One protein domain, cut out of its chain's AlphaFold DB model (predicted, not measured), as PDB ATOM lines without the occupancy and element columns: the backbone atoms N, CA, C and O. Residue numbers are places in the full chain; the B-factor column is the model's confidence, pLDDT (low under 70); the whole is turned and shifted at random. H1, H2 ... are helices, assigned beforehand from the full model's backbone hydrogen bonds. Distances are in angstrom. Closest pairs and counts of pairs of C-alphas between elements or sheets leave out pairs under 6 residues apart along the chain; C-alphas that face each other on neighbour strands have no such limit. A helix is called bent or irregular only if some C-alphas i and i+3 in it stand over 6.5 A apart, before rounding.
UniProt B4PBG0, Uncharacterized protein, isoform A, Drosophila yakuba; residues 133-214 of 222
ATOM      1  N   SER A 133     140.054   7.961  95.581       66.31
ATOM      2  CA  SER A 133     140.085   6.586  96.083       66.31
ATOM      3  C   SER A 133     140.779   5.665  95.074       66.31
ATOM      4  O   SER A 133     140.707   5.863  93.859       66.31
ATOM      5  N   THR A 134     141.477   4.638  95.563       69.38
ATOM      6  CA  THR A 134     142.145   3.667  94.681       69.38
ATOM      7  C   THR A 134     141.167   3.009  93.703       69.38
ATOM      8  O   THR A 134     141.523   2.815  92.543       69.38
ATOM      9  N   GLU A 135     139.925   2.758  94.123       72.25
ATOM     10  CA  GLU A 135     138.859   2.188  93.288       72.25
ATOM     11  C   GLU A 135     138.454   3.118  92.137       72.25
ATOM     12  O   GLU A 135     138.400   2.697  90.980       72.25
ATOM     13  N   ASP A 136     138.269   4.404  92.428       68.31
ATOM     14  CA  ASP A 136     137.912   5.418  91.433       68.31
ATOM     15  C   ASP A 136     139.037   5.632  90.411       68.31
ATOM     16  O   ASP A 136     138.779   5.821  89.220       68.31
ATOM     17  N   LYS A 137     140.303   5.511  90.838       67.31
ATOM     18  CA  LYS A 137     141.459   5.512  89.927       67.31
ATOM     19  C   LYS A 137     141.411   4.323  88.971       67.31
ATOM     20  O   LYS A 137     141.625   4.505  87.774       67.31
ATOM     21  N   TYR A 138     141.113   3.117  89.460       73.94
ATOM     22  CA  TYR A 138     140.972   1.942  88.594       73.94
ATOM     23  C   TYR A 138     139.821   2.098  87.602       73.94
ATOM     24  O   TYR A 138     140.004   1.785  86.422       73.94
ATOM     25  N   LYS A 139     138.671   2.621  88.047       78.81
ATOM     26  CA  LYS A 139     137.535   2.911  87.163       78.81
ATOM     27  C   LYS A 139     137.939   3.894  86.062       78.81
ATOM     28  O   LYS A 139     137.767   3.598  84.882       78.81
ATOM     29  N   LEU A 140     138.608   4.985  86.431       74.75
ATOM     30  CA  LEU A 140     139.110   5.971  85.479       74.75
ATOM     31  C   LEU A 140     140.095   5.366  84.465       74.75
ATOM     32  O   LEU A 140     140.033   5.668  83.273       74.75
ATOM     33  N   PHE A 141     140.998   4.492  84.910       72.94
ATOM     34  CA  PHE A 141     141.916   3.788  84.014       72.94
ATOM     35  C   PHE A 141     141.175   2.898  83.011       72.94
ATOM     36  O   PHE A 141     141.535   2.884  81.832       72.94
ATOM     37  N   GLN A 142     140.138   2.180  83.447       79.69
ATOM     38  CA  GLN A 142     139.303   1.375  82.551       79.69
ATOM     39  C   GLN A 142     138.584   2.251  81.521       79.69
ATOM     40  O   GLN A 142     138.583   1.921  80.333       79.69
ATOM     41  N   ASP A 143     138.071   3.402  81.946       79.75
ATOM     42  CA  ASP A 143     137.399   4.363  81.074       79.75
ATOM     43  C   ASP A 143     138.361   4.950  80.027       79.75
ATOM     44  O   ASP A 143     138.051   5.004  78.834       79.75
ATOM     45  N   ILE A 144     139.585   5.301  80.433       80.38
ATOM     46  CA  ILE A 144     140.651   5.746  79.523       80.38
ATOM     47  C   ILE A 144     140.996   4.645  78.510       80.38
ATOM     48  O   ILE A 144     141.104   4.914  77.310       80.38
ATOM     49  N   LEU A 145     141.142   3.394  78.960       81.06
ATOM     50  CA  LEU A 145     141.408   2.259  78.073       81.06
ATOM     51  C   LEU A 145     140.260   2.026  77.084       81.06
ATOM     52  O   LEU A 145     140.519   1.699  75.921       81.06
ATOM     53  N   ALA A 146     139.012   2.214  77.512       84.62
ATOM     54  CA  ALA A 146     137.844   2.135  76.642       84.62
ATOM     55  C   ALA A 146     137.894   3.214  75.551       84.62
ATOM     56  O   ALA A 146     137.792   2.883  74.367       84.62
ATOM     57  N   VAL A 147     138.172   4.474  75.911       83.75
ATOM     58  CA  VAL A 147     138.331   5.569  74.937       83.75
ATOM     59  C   VAL A 147     139.445   5.265  73.937       83.75
ATOM     60  O   VAL A 147     139.245   5.409  72.732       83.75
ATOM     61  N   VAL A 148     140.596   4.766  74.396       84.25
ATOM     62  CA  VAL A 148     141.711   4.390  73.511       84.25
ATOM     63  C   VAL A 148     141.323   3.255  72.557       84.25
ATOM     64  O   VAL A 148     141.713   3.279  71.386       84.25
ATOM     65  N   LYS A 149     140.557   2.257  73.015       86.94
ATOM     66  CA  LYS A 149     140.061   1.169  72.154       86.94
ATOM     67  C   LYS A 149     139.140   1.704  71.058       86.94
ATOM     68  O   LYS A 149     139.344   1.357  69.893       86.94
ATOM     69  N   ILE A 150     138.195   2.577  71.410       86.06
ATOM     70  CA  ILE A 150     137.285   3.207  70.442       86.06
ATOM     71  C   ILE A 150     138.094   4.047  69.448       86.06
ATOM     72  O   ILE A 150     137.955   3.884  68.238       86.06
ATOM     73  N   LEU A 151     139.025   4.867  69.941       85.56
ATOM     74  CA  LEU A 151     139.895   5.704  69.119       85.56
ATOM     75  C   LEU A 151     140.715   4.881  68.114       85.56
ATOM     76  O   LEU A 151     140.833   5.259  66.951       85.56
ATOM     77  N   LYS A 152     141.265   3.734  68.533       85.75
ATOM     78  CA  LYS A 152     141.983   2.813  67.638       85.75
ATOM     79  C   LYS A 152     141.076   2.254  66.547       85.75
ATOM     80  O   LYS A 152     141.523   2.113  65.409       85.75
ATOM     81  N   ALA A 153     139.836   1.920  66.883       86.44
ATOM     82  CA  ALA A 153     138.880   1.392  65.922       86.44
ATOM     83  C   ALA A 153     138.476   2.464  64.893       86.44
ATOM     84  O   ALA A 153     138.576   2.217  63.691       86.44
ATOM     85  N   VAL A 154     138.185   3.684  65.354       86.75
ATOM     86  CA  VAL A 154     137.900   4.848  64.498       86.75
ATOM     87  C   VAL A 154     139.110   5.216  63.636       86.75
ATOM     88  O   VAL A 154     138.953   5.463  62.446       86.75
ATOM     89  N   LYS A 155     140.339   5.167  64.172       87.38
ATOM     90  CA  LYS A 155     141.578   5.378  63.394       87.38
ATOM     91  C   LYS A 155     141.724   4.356  62.263       87.38
ATOM     92  O   LYS A 155     142.167   4.719  61.179       87.38
ATOM     93  N   LYS A 156     141.389   3.083  62.509       87.19
ATOM     94  CA  LYS A 156     141.483   2.014  61.500       87.19
ATOM     95  C   LYS A 156     140.403   2.122  60.425       87.19
ATOM     96  O   LYS A 156     140.687   1.835  59.269       87.19
ATOM     97  N   LYS A 157     139.180   2.493  60.807       84.94
ATOM     98  CA  LYS A 157     138.012   2.501  59.912       84.94
ATOM     99  C   LYS A 157     137.743   3.853  59.253       84.94
ATOM    100  O   LYS A 157     137.045   3.900  58.250       84.94
ATOM    101  N   GLY A 158     138.262   4.942  59.818       83.56
ATOM    102  CA  GLY A 158     138.034   6.307  59.344       83.56
ATOM    103  C   GLY A 158     136.644   6.872  59.654       83.56
ATOM    104  O   GLY A 158     136.328   7.952  59.179       83.56
ATOM    105  N   ALA A 159     135.814   6.169  60.429       84.31
ATOM    106  CA  ALA A 159     134.478   6.608  60.825       84.31
ATOM    107  C   ALA A 159     134.052   5.941  62.139       84.31
ATOM    108  O   ALA A 159     134.561   4.870  62.485       84.31
ATOM    109  N   VAL A 160     133.098   6.553  62.849       84.50
ATOM    110  CA  VAL A 160     132.436   5.927  64.002       84.50
ATOM    111  C   VAL A 160     131.367   4.973  63.480       84.50
ATOM    112  O   VAL A 160     130.354   5.390  62.922       84.50
ATOM    113  N   THR A 161     131.605   3.674  63.627       82.06
ATOM    114  CA  THR A 161     130.680   2.636  63.156       82.06
ATOM    115  C   THR A 161     129.596   2.324  64.183       82.06
ATOM    116  O   THR A 161     129.754   2.570  65.378       82.06
ATOM    117  N   GLU A 162     128.494   1.714  63.740       78.62
ATOM    118  CA  GLU A 162     127.368   1.318  64.606       78.62
ATOM    119  C   GLU A 162     127.765   0.377  65.751       78.62
ATOM    120  O   GLU A 162     127.075   0.316  66.760       78.62
ATOM    121  N   LYS A 163     128.914  -0.303  65.640       80.50
ATOM    122  CA  LYS A 163     129.490  -1.127  66.713       80.50
ATOM    123  C   LYS A 163     130.178  -0.305  67.809       80.50
ATOM    124  O   LYS A 163     130.254  -0.757  68.945       80.50
ATOM    125  N   GLU A 164     130.691   0.879  67.477       78.00
ATOM    126  CA  GLU A 164     131.387   1.777  68.412       78.00
ATOM    127  C   GLU A 164     130.439   2.794  69.055       78.00
ATOM    128  O   GLU A 164     130.652   3.185  70.197       78.00
ATOM    129  N   ARG A 165     129.357   3.175  68.364       78.19
ATOM    130  CA  ARG A 165     128.299   4.042  68.908       78.19
ATOM    131  C   ARG A 165     127.759   3.609  70.280       78.19
ATOM    132  O   ARG A 165     127.704   4.468  71.153       78.19
ATOM    133  N   PRO A 166     127.408   2.332  70.534       79.12
ATOM    134  CA  PRO A 166     126.924   1.910  71.851       79.12
ATOM    135  C   PRO A 166     128.017   1.917  72.928       79.12
ATOM    136  O   PRO A 166     127.701   1.912  74.112       79.12
ATOM    137  N   MET A 167     129.300   1.952  72.544       78.75
ATOM    138  CA  MET A 167     130.412   2.083  73.492       78.75
ATOM    139  C   MET A 167     130.609   3.530  73.962       78.75
ATOM    140  O   MET A 167     131.319   3.757  74.937       78.75
ATOM    141  N   LEU A 168     129.989   4.513  73.296       80.44
ATOM    142  CA  LEU A 168     129.984   5.917  73.706       80.44
ATOM    143  C   LEU A 168     128.939   6.136  74.805       80.44
ATOM    144  O   LEU A 168     127.888   6.736  74.584       80.44
ATOM    145  N   THR A 169     129.222   5.626  76.001       78.25
ATOM    146  CA  THR A 169     128.347   5.828  77.156       78.25
ATOM    147  C   THR A 169     128.345   7.303  77.597       78.25
ATOM    148  O   THR A 169     129.321   8.037  77.384       78.25
ATOM    149  N   PRO A 170     127.261   7.777  78.240       73.06
ATOM    150  CA  PRO A 170     127.198   9.137  78.776       73.06
ATOM    151  C   PRO A 170     128.295   9.418  79.818       73.06
ATOM    152  O   PRO A 170     128.745  10.555  79.922       73.06
ATOM    153  N   GLU A 171     128.792   8.392  80.519       74.62
ATOM    154  CA  GLU A 171     129.926   8.507  81.452       74.62
ATOM    155  C   GLU A 171     131.257   8.788  80.730       74.62
ATOM    156  O   GLU A 171     132.068   9.582  81.203       74.62
ATOM    157  N   LEU A 172     131.461   8.216  79.536       78.38
ATOM    158  CA  LEU A 172     132.681   8.408  78.739       78.38
ATOM    159  C   LEU A 172     132.681   9.708  77.931       78.38
ATOM    160  O   LEU A 172     133.738  10.199  77.540       78.38
ATOM    161  N   THR A 173     131.513  10.297  77.693       78.69
ATOM    162  CA  THR A 173     131.348  11.565  76.965       78.69
ATOM    163  C   THR A 173     132.240  12.704  77.494       78.69
ATOM    164  O   THR A 173     133.009  13.265  76.702       78.69
ATOM    165  N   PRO A 174     132.211  13.066  78.794       78.38
ATOM    166  CA  PRO A 174     133.086  14.110  79.324       78.38
ATOM    167  C   PRO A 174     134.566  13.742  79.198       78.38
ATOM    168  O   PRO A 174     135.385  14.608  78.887       78.38
ATOM    169  N   LEU A 175     134.908  12.462  79.381       80.69
ATOM    170  CA  LEU A 175     136.278  11.981  79.250       80.69
ATOM    171  C   LEU A 175     136.782  12.143  77.814       80.69
ATOM    172  O   LEU A 175     137.872  12.661  77.625       80.69
ATOM    173  N   ILE A 176     135.979  11.789  76.808       81.00
ATOM    174  CA  ILE A 176     136.307  11.925  75.379       81.00
ATOM    175  C   ILE A 176     136.542  13.387  74.992       81.00
ATOM    176  O   ILE A 176     137.516  13.700  74.306       81.00
ATOM    177  N   LEU A 177     135.678  14.293  75.457       80.00
ATOM    178  CA  LEU A 177     135.824  15.726  75.193       80.00
ATOM    179  C   LEU A 177     137.102  16.297  75.819       80.00
ATOM    180  O   LEU A 177     137.741  17.171  75.232       80.00
ATOM    181  N   LYS A 178     137.488  15.790  76.995       78.06
ATOM    182  CA  LYS A 178     138.733  16.169  77.670       78.06
ATOM    183  C   LYS A 178     139.954  15.443  77.100       78.06
ATOM    184  O   LYS A 178     141.038  16.013  77.115       78.06
ATOM    185  N   PHE A 179     139.793  14.249  76.530       79.12
ATOM    186  CA  PHE A 179     140.872  13.365  76.071       79.12
ATOM    187  C   PHE A 179     141.833  14.049  75.099       79.12
ATOM    188  O   PHE A 179     143.048  13.934  75.235       79.12
ATOM    189  N   GLY A 180     141.285  14.824  74.160       70.69
ATOM    190  CA  GLY A 180     142.081  15.605  73.217       70.69
ATOM    191  C   GLY A 180     142.966  16.655  73.853       70.69
ATOM    192  O   GLY A 180     144.041  16.917  73.337       70.69
ATOM    193  N   ARG A 181     142.522  17.222  74.975       70.56
ATOM    194  CA  ARG A 181     143.275  18.211  75.748       70.56
ATOM    195  C   ARG A 181     144.330  17.531  76.619       70.56
ATOM    196  O   ARG A 181     145.444  18.023  76.717       70.56
ATOM    197  N   MET A 182     144.001  16.371  77.197       70.00
ATOM    198  CA  MET A 182     144.917  15.606  78.058       70.00
ATOM    199  C   MET A 182     146.155  15.113  77.311       70.00
ATOM    200  O   MET A 182     147.254  15.143  77.853       70.00
ATOM    201  N   PHE A 183     145.968  14.668  76.070       70.94
ATOM    202  CA  PHE A 183     147.021  14.054  75.261       70.94
ATOM    203  C   PHE A 183     147.319  14.861  73.997       70.94
ATOM    204  O   PHE A 183     147.715  14.310  72.972       70.94
ATOM    205  N   GLU A 184     147.080  16.174  74.031       72.19
ATOM    206  CA  GLU A 184     147.195  17.043  72.859       72.19
ATOM    207  C   GLU A 184     148.589  16.945  72.220       72.19
ATOM    208  O   GLU A 184     148.726  16.759  71.009       72.19
ATOM    209  N   LYS A 185     149.640  16.967  73.047       72.81
ATOM    210  CA  LYS A 185     151.039  16.903  72.599       72.81
ATOM    211  C   LYS A 185     151.381  15.572  71.932       72.81
ATOM    212  O   LYS A 185     152.206  15.535  71.018       72.81
ATOM    213  N   GLU A 186     150.790  14.477  72.391       71.12
ATOM    214  CA  GLU A 186     151.000  13.130  71.869       71.12
ATOM    215  C   GLU A 186     150.156  12.881  70.616       71.12
ATOM    216  O   GLU A 186     150.626  12.256  69.664       71.12
ATOM    217  N   ILE A 187     148.925  13.398  70.589       77.38
ATOM    218  CA  ILE A 187     147.968  13.194  69.500       77.38
ATOM    219  C   ILE A 187     148.315  14.065  68.288       77.38
ATOM    220  O   ILE A 187     148.224  13.572  67.165       77.38
ATOM    221  N   ILE A 188     148.789  15.306  68.476       77.69
ATOM    222  CA  ILE A 188     149.205  16.190  67.366       77.69
ATOM    223  C   ILE A 188     150.347  15.573  66.548       77.69
ATOM    224  O   ILE A 188     150.401  15.747  65.330       77.69
ATOM    225  N   LYS A 189     151.228  14.787  67.179       81.12
ATOM    226  CA  LYS A 189     152.315  14.082  66.477       81.12
ATOM    227  C   LYS A 189     151.801  13.057  65.458       81.12
ATOM    228  O   LYS A 189     152.557  12.655  64.579       81.12
ATOM    229  N   ASN A 190     150.540  12.627  65.559       81.12
ATOM    230  CA  ASN A 190     149.931  11.671  64.642       81.12
ATOM    231  C   ASN A 190     148.627  12.225  64.048       81.12
ATOM    232  O   ASN A 190     147.552  12.108  64.638       81.12
ATOM    233  N   SER A 191     148.718  12.760  62.829       84.12
ATOM    234  CA  SER A 191     147.588  13.371  62.117       84.12
ATOM    235  C   SER A 191     146.371  12.446  61.992       84.12
ATOM    236  O   SER A 191     145.241  12.902  62.154       84.12
ATOM    237  N   LYS A 192     146.581  11.137  61.785       83.94
ATOM    238  CA  LYS A 192     145.496  10.143  61.685       83.94
ATOM    239  C   LYS A 192     144.769   9.962  63.016       83.94
ATOM    240  O   LYS A 192     143.546   9.868  63.051       83.94
ATOM    241  N   THR A 193     145.515   9.923  64.117       81.69
ATOM    242  CA  THR A 193     144.945   9.819  65.467       81.69
ATOM    243  C   THR A 193     144.186  11.093  65.842       81.69
ATOM    244  O   THR A 193     143.097  11.011  66.402       81.69
ATOM    245  N   TYR A 194     144.722  12.261  65.480       84.88
ATOM    246  CA  TYR A 194     144.054  13.545  65.685       84.88
ATOM    247  C   TYR A 194     142.735  13.643  64.907       84.88
ATOM    248  O   TYR A 194     141.707  14.016  65.471       84.88
ATOM    249  N   GLN A 195     142.729  13.238  63.634       85.12
ATOM    250  CA  GLN A 195     141.506  13.177  62.831       85.12
ATOM    251  C   GLN A 195     140.478  12.211  63.432       85.12
ATOM    252  O   GLN A 195     139.310  12.571  63.559       85.12
ATOM    253  N   ALA A 196     140.906  11.022  63.866       86.00
ATOM    254  CA  ALA A 196     140.029  10.050  64.520       86.00
ATOM    255  C   ALA A 196     139.388  10.604  65.799       86.00
ATOM    256  O   ALA A 196     138.189  10.440  66.014       86.00
ATOM    257  N   LEU A 197     140.168  11.309  66.621       86.50
ATOM    258  CA  LEU A 197     139.656  11.982  67.808       86.50
ATOM    259  C   LEU A 197     138.649  13.079  67.451       86.50
ATOM    260  O   LEU A 197     137.612  13.190  68.098       86.50
ATOM    261  N   LYS A 198     138.938  13.891  66.429       87.06
ATOM    262  CA  LYS A 198     138.036  14.960  65.990       87.06
ATOM    263  C   LYS A 198     136.681  14.394  65.558       87.06
ATOM    264  O   LYS A 198     135.654  14.881  66.019       87.06
ATOM    265  N   MET A 199     136.693  13.316  64.772       86.00
ATOM    266  CA  MET A 199     135.481  12.596  64.363       86.00
ATOM    267  C   MET A 199     134.704  12.049  65.569       86.00
ATOM    268  O   MET A 199     133.488  12.193  65.645       86.00
ATOM    269  N   LEU A 200     135.409  11.481  66.549       85.94
ATOM    270  CA  LEU A 200     134.810  10.985  67.789       85.94
ATOM    271  C   LEU A 200     134.125  12.107  68.592       85.94
ATOM    272  O   LEU A 200     133.005  11.947  69.071       85.94
ATOM    273  N   VAL A 201     134.790  13.256  68.729       85.81
ATOM    274  CA  VAL A 201     134.275  14.428  69.454       85.81
ATOM    275  C   VAL A 201     133.046  15.019  68.762       85.81
ATOM    276  O   VAL A 201     132.100  15.429  69.436       85.81
ATOM    277  N   GLU A 202     133.045  15.076  67.432       85.31
ATOM    278  CA  GLU A 202     131.896  15.540  66.649       85.31
ATOM    279  C   GLU A 202     130.684  14.609  66.816       85.31
ATOM    280  O   GLU A 202     129.578  15.087  67.084       85.31
ATOM    281  N   GLU A 203     130.883  13.289  66.784       83.69
ATOM    282  CA  GLU A 203     129.808  12.311  67.007       83.69
ATOM    283  C   GLU A 203     129.193  12.448  68.414       83.69
ATOM    284  O   GLU A 203     127.975  12.490  68.585       83.69
ATOM    285  N   VAL A 204     130.025  12.613  69.444       83.12
ATOM    286  CA  VAL A 204     129.555  12.794  70.827       83.12
ATOM    287  C   VAL A 204     128.732  14.084  70.990       83.12
ATOM    288  O   VAL A 204     127.698  14.090  71.662       83.12
ATOM    289  N   LYS A 205     129.135  15.181  70.335       79.88
ATOM    290  CA  LYS A 205     128.384  16.453  70.347       79.88
ATOM    291  C   LYS A 205     127.054  16.369  69.588       79.88
ATOM    292  O   LYS A 205     126.070  16.997  69.983       79.88
ATOM    293  N   THR A 206     127.001  15.615  68.491       75.25
ATOM    294  CA  THR A 206     125.758  15.447  67.721       75.25
ATOM    295  C   THR A 206     124.748  14.546  68.436       75.25
ATOM    296  O   THR A 206     123.546  14.787  68.330       75.25
ATOM    297  N   ASN A 207     125.199  13.573  69.230       67.62
ATOM    298  CA  ASN A 207     124.305  12.743  70.040       67.62
ATOM    299  C   ASN A 207     123.703  13.517  71.228       67.62
ATOM    300  O   ASN A 207     122.490  13.472  71.429       67.62
ATOM    301  N   SER A 208     124.489  14.341  71.932       60.06
ATOM    302  CA  SER A 208     123.979  15.128  73.073       60.06
ATOM    303  C   SER A 208     122.934  16.186  72.683       60.06
ATOM    304  O   SER A 208     122.040  16.533  73.459       60.06
ATOM    305  N   THR A 209     123.006  16.703  71.455       59.09
ATOM    306  CA  THR A 209     122.041  17.684  70.935       59.09
ATOM    307  C   THR A 209     120.714  17.049  70.512       59.09
ATOM    308  O   THR A 209     119.672  17.706  70.616       59.09
ATOM    309  N   LYS A 210     120.713  15.776  70.094       56.62
ATOM    310  CA  LYS A 210     119.489  15.024  69.766       56.62
ATOM    311  C   LYS A 210     118.658  14.727  71.016       56.62
ATOM    312  O   LYS A 210     117.456  14.998  71.013       56.62
ATOM    313  N   ASP A 211     119.297  14.318  72.109       53.03
ATOM    314  CA  ASP A 211     118.610  14.042  73.381       53.03
ATOM    315  C   ASP A 211     117.920  15.290  73.960       53.03
ATOM    316  O   ASP A 211     116.808  15.228  74.494       53.03
ATOM    317  N   ASN A 212     118.533  16.464  73.783       51.84
ATOM    318  CA  ASN A 212     117.967  17.737  74.234       51.84
ATOM    319  C   ASN A 212     116.781  18.222  73.383       51.84
ATOM    320  O   ASN A 212     115.868  18.865  73.914       51.84
ATOM    321  N   LYS A 213     116.744  17.900  72.081       48.72
ATOM    322  CA  LYS A 213     115.584  18.207  71.224       48.72
ATOM    323  C   LYS A 213     114.349  17.411  71.644       48.72
ATOM    324  O   LYS A 213     113.263  17.986  71.728       48.72
ATOM    325  N   HIS A 214     114.512  16.134  71.986       48.50
ATOM    326  CA  HIS A 214     113.395  15.302  72.436       48.50
ATOM    327  C   HIS A 214     112.818  15.768  73.782       48.50
ATOM    328  O   HIS A 214     111.596  15.841  73.923       48.50
TER     329      HIS A 214
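What this domain is: This is residues 133 to 214 of the 222 residues of the protein "Uncharacterized protein, isoform A" of Drosophila yakuba (UniProt B4PBG0). Two long helices, H1 and H4, make a wide V, meeting near the end of H1 and the beginning of H4, and the shorter H2 sits in the opening, packed on both. The little H3 lies beside the beginning of H4, and the tips of the V, residues 133 to 139 and 209 to 214, stick out from the body. The printed part has 82 residues with four named helices, H1 to H4 in order along the chain, and no named strand; its class is all helix. It is compact, with a radius of gyration of the C-alphas of 13.0 A, and spans 38 by 31 by 22 A.

How they stand to each other: H1, residues 134 to 157, touches H4, residues 191 to 214, with residues 151 to 155 alone, and H4 touches H1 with residues 192 to 200 alone. Their closest C-alphas, those of Lys 155 and Ala 196, are 5.0 A apart, and their lines stand at 73 degrees, only just about perpendicular. H2, residues 172 to 182, touches residues 143 to 147 of H1; the closest C-alphas are those of Asp 143 and Leu 172, 6.6 A, and the lines are about perpendicular at 80 degrees. H2 also touches residues 197 to 204 of H4, with the closest C-alphas, of Leu 177 and Val 201, 6.1 A apart. H2 and H4 run opposite ways at a tilt of 36 degrees, only just steep. The helix packing is mostly crossed, with 0 of these 3 pairs at a shallow tilt. H3, residues 184 to 188, and H4 touch only at the corner by their link, and only just, with 3 pairs of C-alphas within 8 A; the closest are those of Ile 187 and Tyr 194, 5.5 A. H2 and H3 are close but not clearly touching, the C-alphas of Gly 180 and Ile 187 being closest at 7.4 A. H1 and H3 are apart. Every O i to N i+4 pair is within hydrogen-bond range in H1 and H3, against 5 of 7 in H2 and 19 of 20 in H4.

Where its parts are: H1 begins at C-alpha 134, (142.145, 3.667, 94.681), and is 35.0 A long from first to last C-alpha. H4 measures 35.8 A and ends at C-alpha 214, (113.395, 15.302, 72.436). H2 is 14.2 A long from C-alpha 172 at (132.681, 8.408, 78.739), and is irregular, but only just: C-alphas 177 and 180 are 6.6 A apart. H3 measures 5.9 A.

The domain as a whole: The two C-alphas farthest apart are those of Lys 189 and His 214, 39.4 A. The printed part has no cut. The link from H1 to H2, residues 158 to 171, is long; those from H2 to H3 and from H3 to H4 are tight. The mean pLDDT of the printed part is 77.4, with residues 133 to 134, 136 to 137 and 207 to 214 under 70.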